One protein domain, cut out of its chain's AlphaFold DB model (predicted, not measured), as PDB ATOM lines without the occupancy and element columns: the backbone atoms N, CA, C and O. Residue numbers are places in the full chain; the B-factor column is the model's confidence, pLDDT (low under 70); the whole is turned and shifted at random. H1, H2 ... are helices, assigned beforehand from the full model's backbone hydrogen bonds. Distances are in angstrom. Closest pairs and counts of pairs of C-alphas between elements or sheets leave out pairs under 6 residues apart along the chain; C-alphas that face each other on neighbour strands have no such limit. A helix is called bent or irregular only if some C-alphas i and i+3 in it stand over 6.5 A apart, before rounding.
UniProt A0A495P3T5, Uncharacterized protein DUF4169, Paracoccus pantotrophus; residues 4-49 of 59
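What this domain is: This is residues 4 to 49 of the 59 residues of the protein "Uncharacterized protein DUF4169" of Paracoccus pantotrophus (UniProt A0A495P3T5). Two straight helices, H1 and H2, make a wide, open V, with a tight link at its corner and no packing between the two arms. The end of H1 leads into that corner and H2 leads out of it, so that the far ends of the V are the two ends of the printed part. The printed part has 46 residues with two named helices, H1 then H2, and no named strand; the class is all helix, with 43 residues in the helices. The whole is extended, with a radius of gyration of the C-alphas of 17.9 A, and the C-alphas span 59 by 21 by 7 A.

How they stand to each other: H1, residues 4 to 26, comes first and is the longest helix, with 23 residues. A tight link of 3 residues joins it to H2, residues 30 to 49. H1 and H2 are apart: no C-alpha of the one is within 8 A of the other. Residues 4 to 18, which belong to H1, stand free, and so do residues 37 to 49, which belong to H2. In both H1 and H2 every O i to N i+4 pair is within hydrogen-bond range.

Where its parts are: H1 begins at C-alpha 4 at (51.003, 21.112, 7.050) and ends at C-alpha 26 at (19.771, 12.779, 7.426), 32.3 A from first to last C-alpha. Along it x falls from Arg 4 to Phe 26. H2 begins at C-alpha 30 at (11.570, 8.369, 7.934) and ends at C-alpha 49 at (0.917, 6.477, 34.544), 28.7 A from first to last C-alpha. Along it z rises from Lys 30 to Gln 49. Neither helix is bent.

The domain as a whole: The two C-alphas farthest apart are those of Arg 4 and Gln 49, 59.0 A. The printed part has no cut. The mean pLDDT of the printed part is 85.2, and no printed residue is under 70.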
ATOM      1  N   ARG A   4      51.775  21.815   8.090       91.19
ATOM      2  CA  ARG A   4      51.003  21.112   7.050       91.19
ATOM      3  C   ARG A   4      50.246  19.924   7.638       91.19
ATOM      4  O   ARG A   4      49.086  19.709   7.294       91.19
ATOM      5  N   ALA A   5      50.879  19.186   8.550       91.06
ATOM      6  CA  ALA A   5      50.243  18.068   9.241       91.06
ATOM      7  C   ALA A   5      49.064  18.540  10.110       91.06
ATOM      8  O   ALA A   5      48.005  17.918  10.075       91.06
ATOM      9  N   VAL A   6      49.220  19.678  10.796       91.88
ATOM     10  CA  VAL A   6      48.164  20.299  11.620       91.88
ATOM     11  C   VAL A   6      46.978  20.762  10.778       91.88
ATOM     12  O   VAL A   6      45.830  20.487  11.115       91.88
ATOM     13  N   ARG A   7      47.222  21.413   9.634       93.25
ATOM     14  CA  ARG A   7      46.130  21.788   8.716       93.25
ATOM     15  C   ARG A   7      45.387  20.560   8.197       93.25
ATOM     16  O   ARG A   7      44.164  20.570   8.111       93.25
ATOM     17  N   LYS A   8      46.114  19.482   7.889       94.62
ATOM     18  CA  LYS A   8      45.522  18.224   7.418       94.62
ATOM     19  C   LYS A   8      44.705  17.516   8.502       94.62
ATOM     20  O   LYS A   8      43.700  16.891   8.172       94.62
ATOM     21  N   SER A   9      45.125  17.547   9.769       92.56
ATOM     22  CA  SER A   9      44.305  17.003  10.859       92.56
ATOM     23  C   SER A   9      43.049  17.844  11.057       92.56
ATOM     24  O   SER A   9      41.962  17.290  10.980       92.56
ATOM     25  N   ALA A  10      43.183  19.173  11.135       92.62
ATOM     26  CA  ALA A  10      42.047  20.078  11.299       92.62
ATOM     27  C   ALA A  10      40.992  19.918  10.187       92.62
ATOM     28  O   ALA A  10      39.800  19.845  10.472       92.62
ATOM     29  N   ALA A  11      41.420  19.787   8.925       94.75
ATOM     30  CA  ALA A  11      40.511  19.542   7.805       94.75
ATOM     31  C   ALA A  11      39.781  18.190   7.914       94.75
ATOM     32  O   ALA A  11      38.592  18.102   7.617       94.75
ATOM     33  N   ARG A  12      40.472  17.132   8.365       94.00
ATOM     34  CA  ARG A  12      39.850  15.817   8.591       94.00
ATOM     35  C   ARG A  12      38.859  15.852   9.751       94.00
ATOM     36  O   ARG A  12      37.795  15.255   9.637       94.00
ATOM     37  N   ASP A  13      39.186  16.555  10.826       93.81
ATOM     38  CA  ASP A  13      38.311  16.674  11.993       93.81
ATOM     39  C   ASP A  13      37.045  17.469  11.657       93.81
ATOM     40  O   ASP A  13      35.947  17.068  12.035       93.81
ATOM     41  N   ALA A  14      37.176  18.543  10.872       92.06
ATOM     42  CA  ALA A  14      36.035  19.291  10.350       92.06
ATOM     43  C   ALA A  14      35.127  18.414   9.469       92.06
ATOM     44  O   ALA A  14      33.911  18.411   9.649       92.06
ATOM     45  N   ALA A  15      35.711  17.616   8.566       91.56
ATOM     46  CA  ALA A  15      34.952  16.705   7.710       91.56
ATOM     47  C   ALA A  15      34.211  15.619   8.510       91.56
ATOM     48  O   ALA A  15      33.065  15.308   8.190       91.56
ATOM     49  N   ARG A  16      34.830  15.071   9.568       91.00
ATOM     50  CA  ARG A  16      34.170  14.102  10.460       91.00
ATOM     51  C   ARG A  16      32.981  14.722  11.183       91.00
ATOM     52  O   ARG A  16      31.891  14.182  11.081       91.00
ATOM     53  N   ARG A  17      33.163  15.892  11.811       89.25
ATOM     54  CA  ARG A  17      32.074  16.602  12.507       89.25
ATOM     55  C   ARG A  17      30.890  16.871  11.582       89.25
ATOM     56  O   ARG A  17      29.754  16.589  11.946       89.25
ATOM     57  N   GLN A  18      31.156  17.335  10.362       87.69
ATOM     58  CA  GLN A  18      30.103  17.555   9.373       87.69
ATOM     59  C   GLN A  18      29.396  16.248   8.977       87.69
ATOM     60  O   GLN A  18      28.177  16.234   8.796       87.69
ATOM     61  N   GLY A  19      30.150  15.155   8.836       85.19
ATOM     62  CA  GLY A  19      29.610  13.822   8.573       85.19
ATOM     63  C   GLY A  19      28.696  13.335   9.695       85.19
ATOM     64  O   GLY A  19      27.585  12.894   9.414       85.19
ATOM     65  N   ASP A  20      29.119  13.494  10.947       80.44
ATOM     66  CA  ASP A  20      28.351  13.100  12.132       80.44
ATOM     67  C   ASP A  20      27.061  13.920  12.259       80.44
ATOM     68  O   ASP A  20      25.979  13.372  12.482       80.44
ATOM     69  N   GLU A  21      27.134  15.233  12.026       81.56
ATOM     70  CA  GLU A  21      25.952  16.097  11.987       81.56
ATOM     71  C   GLU A  21      24.974  15.690  10.881       81.56
ATOM     72  O   GLU A  21      23.761  15.648  11.098       81.56
ATOM     73  N   ASN A  22      25.485  15.379   9.690       83.12
ATOM     74  CA  ASN A  22      24.659  14.944   8.571       83.12
ATOM     75  C   ASN A  22      24.070  13.552   8.816       83.12
ATOM     76  O   ASN A  22      22.914  13.320   8.472       83.12
ATOM     77  N   ALA A  23      24.797  12.644   9.463       82.12
ATOM     78  CA  ALA A  23      24.273  11.349   9.883       82.12
ATOM     79  C   ALA A  23      23.155  11.515  10.926       82.12
ATOM     80  O   ALA A  23      22.103  10.885  10.816       82.12
ATOM     81  N   ALA A  24      23.304  12.437  11.880       78.12
ATOM     82  CA  ALA A  24      22.263  12.729  12.864       78.12
ATOM     83  C   ALA A  24      21.001  13.359  12.237       78.12
ATOM     84  O   ALA A  24      19.876  13.030  12.640       78.12
ATOM     85  N   LYS A  25      21.179  14.255  11.253       74.50
ATOM     86  CA  LYS A  25      20.098  14.988  10.561       74.50
ATOM     87  C   LYS A  25      19.401  14.136   9.488       74.50
ATOM     88  O   LYS A  25      18.165  14.085   9.429       74.50
ATOM     89  N   PHE A  26      20.189  13.441   8.668       77.25
ATOM     90  CA  PHE A  26      19.771  12.779   7.426       77.25
ATOM     91  C   PHE A  26      20.024  11.266   7.397       77.25
ATOM     92  O   PHE A  26      19.412  10.579   6.588       77.25
ATOM     93  N   GLY A  27      20.878  10.730   8.272       71.00
ATOM     94  CA  GLY A  27      21.185   9.294   8.333       71.00
ATOM     95  C   GLY A  27      20.069   8.436   8.932       71.00
ATOM     96  O   GLY A  27      20.082   7.220   8.769       71.00
ATOM     97  N   ARG A  28      19.074   9.053   9.582       76.19
ATOM     98  CA  ARG A  28      17.856   8.366  10.027       76.19
ATOM     99  C   ARG A  28      16.792   8.406   8.935       76.19
ATOM    100  O   ARG A  28      16.357   9.486   8.526       76.19
ATOM    101  N   SER A  29      16.331   7.233   8.510       74.94
ATOM    102  CA  SER A  29      15.200   7.110   7.588       74.94
ATOM    103  C   SER A  29      13.902   7.606   8.238       74.94
ATOM    104  O   SER A  29      13.779   7.671   9.464       74.94
ATOM    105  N   LYS A  30      12.890   7.945   7.426       72.75
ATOM    106  CA  LYS A  30      11.570   8.369   7.934       72.75
ATOM    107  C   LYS A  30      10.961   7.328   8.887       72.75
ATOM    108  O   LYS A  30      10.385   7.705   9.902       72.75
ATOM    109  N   ALA A  31      11.141   6.040   8.586       76.88
ATOM    110  CA  ALA A  31      10.672   4.940   9.425       76.88
ATOM    111  C   ALA A  31      11.385   4.895  10.787       76.88
ATOM    112  O   ALA A  31      10.729   4.728  11.810       76.88
ATOM    113  N   GLN A  32      12.704   5.114  10.820       80.25
ATOM    114  CA  GLN A  32      13.474   5.158  12.071       80.25
ATOM    115  C   GLN A  32      13.071   6.347  12.944       80.25
ATOM    116  O   GLN A  32      12.829   6.177  14.136       80.25
ATOM    117  N   LYS A  33      12.906   7.536  12.347       82.25
ATOM    118  CA  LYS A  33      12.422   8.721  13.078       82.25
ATOM    119  C   LYS A  33      11.042   8.481  13.698       82.25
ATOM    120  O   LYS A  33      10.816   8.874  14.835       82.25
ATOM    121  N   LEU A  34      10.134   7.825  12.971       83.50
ATOM    122  CA  LEU A  34       8.793   7.513  13.470       83.50
ATOM    123  C   LEU A  34       8.825   6.484  14.610       83.50
ATOM    124  O   LEU A  34       8.129   6.660  15.604       83.50
ATOM    125  N   ALA A  35       9.661   5.449  14.495       86.19
ATOM    126  CA  ALA A  35       9.832   4.447  15.544       86.19
ATOM    127  C   ALA A  35      10.398   5.052  16.840       86.19
ATOM    128  O   ALA A  35       9.929   4.724  17.927       86.19
ATOM    129  N   GLU A  36      11.366   5.968  16.735       85.44
ATOM    130  CA  GLU A  36      11.905   6.708  17.885       85.44
ATOM    131  C   GLU A  36      10.848   7.611  18.535       85.44
ATOM    132  O   GLU A  36      10.737   7.640  19.759       85.44
ATOM    133  N   GLN A  37      10.043   8.319  17.735       86.06
ATOM    134  CA  GLN A  37       8.956   9.160  18.247       86.06
ATOM    135  C   GLN A  37       7.879   8.339  18.959       86.06
ATOM    136  O   GLN A  37       7.455   8.712  20.050       86.06
ATOM    137  N   ASP A  38       7.466   7.206  18.386       90.94
ATOM    138  CA  ASP A  38       6.510   6.304  19.031       90.94
ATOM    139  C   ASP A  38       7.076   5.714  20.332       90.94
ATOM    140  O   ASP A  38       6.389   5.679  21.355       90.94
ATOM    141  N   ALA A  39       8.350   5.310  20.330       90.25
ATOM    142  CA  ALA A  39       9.027   4.836  21.531       90.25
ATOM    143  C   ALA A  39       9.077   5.921  22.621       90.25
ATOM    144  O   ALA A  39       8.772   5.632  23.779       90.25
ATOM    145  N   ALA A  40       9.383   7.169  22.255       89.81
ATOM    146  CA  ALA A  40       9.376   8.303  23.176       89.81
ATOM    147  C   ALA A  40       7.967   8.593  23.725       89.81
ATOM    148  O   ALA A  40       7.805   8.786  24.928       89.81
ATOM    149  N   ALA A  41       6.934   8.552  22.878       89.25
ATOM    150  CA  ALA A  41       5.545   8.754  23.292       89.25
ATOM    151  C   ALA A  41       5.037   7.631  24.210       89.25
ATOM    152  O   ALA A  41       4.318   7.884  25.179       89.25
ATOM    153  N   ARG A  42       5.411   6.372  23.944       88.75
ATOM    154  CA  ARG A  42       5.134   5.250  24.855       88.75
ATOM    155  C   ARG A  42       5.838   5.441  26.191       88.75
ATOM    156  O   ARG A  42       5.180   5.335  27.220       88.75
ATOM    157  N   ALA A  43       7.127   5.775  26.187       88.06
ATOM    158  CA  ALA A  43       7.879   6.032  27.411       88.06
ATOM    159  C   ALA A  43       7.256   7.166  28.244       88.06
ATOM    160  O   ALA A  43       7.060   6.991  29.443       88.06
ATOM    161  N   ALA A  44       6.860   8.276  27.613       85.81
ATOM    162  CA  ALA A  44       6.181   9.382  28.288       85.81
ATOM    163  C   ALA A  44       4.858   8.942  28.937       85.81
ATOM    164  O   ALA A  44       4.643   9.213  30.113       85.81
ATOM    165  N   ARG A  45       4.015   8.185  28.218       84.50
ATOM    166  CA  ARG A  45       2.767   7.624  28.771       84.50
ATOM    167  C   ARG A  45       3.003   6.649  29.921       84.50
ATOM    168  O   ARG A  45       2.189   6.568  30.833       84.50
ATOM    169  N   HIS A  46       4.077   5.866  29.871       84.62
ATOM    170  CA  HIS A  46       4.434   4.989  30.983       84.62
ATOM    171  C   HIS A  46       4.843   5.807  32.209       84.62
ATOM    172  O   HIS A  46       4.343   5.545  33.297       84.62
ATOM    173  N   LEU A  47       5.684   6.829  32.041       80.06
ATOM    174  CA  LEU A  47       6.088   7.715  33.136       80.06
ATOM    175  C   LEU A  47       4.901   8.470  33.747       80.06
ATOM    176  O   LEU A  47       4.809   8.549  34.967       80.06
ATOM    177  N   ASP A  48       3.988   8.961  32.912       73.81
ATOM    178  CA  ASP A  48       2.768   9.645  33.342       73.81
ATOM    179  C   ASP A  48       1.866   8.727  34.186       73.81
ATOM    180  O   ASP A  48       1.497   9.068  35.304       73.81
ATOM    181  N   GLN A  49       1.643   7.482  33.748       72.69
ATOM    182  CA  GLN A  49       0.917   6.477  34.544       72.69
ATOM    183  C   GLN A  49       1.613   6.117  35.867       72.69
ATOM    184  O   GLN A  49       0.967   5.654  36.811       72.69
TER     185      GLN A  49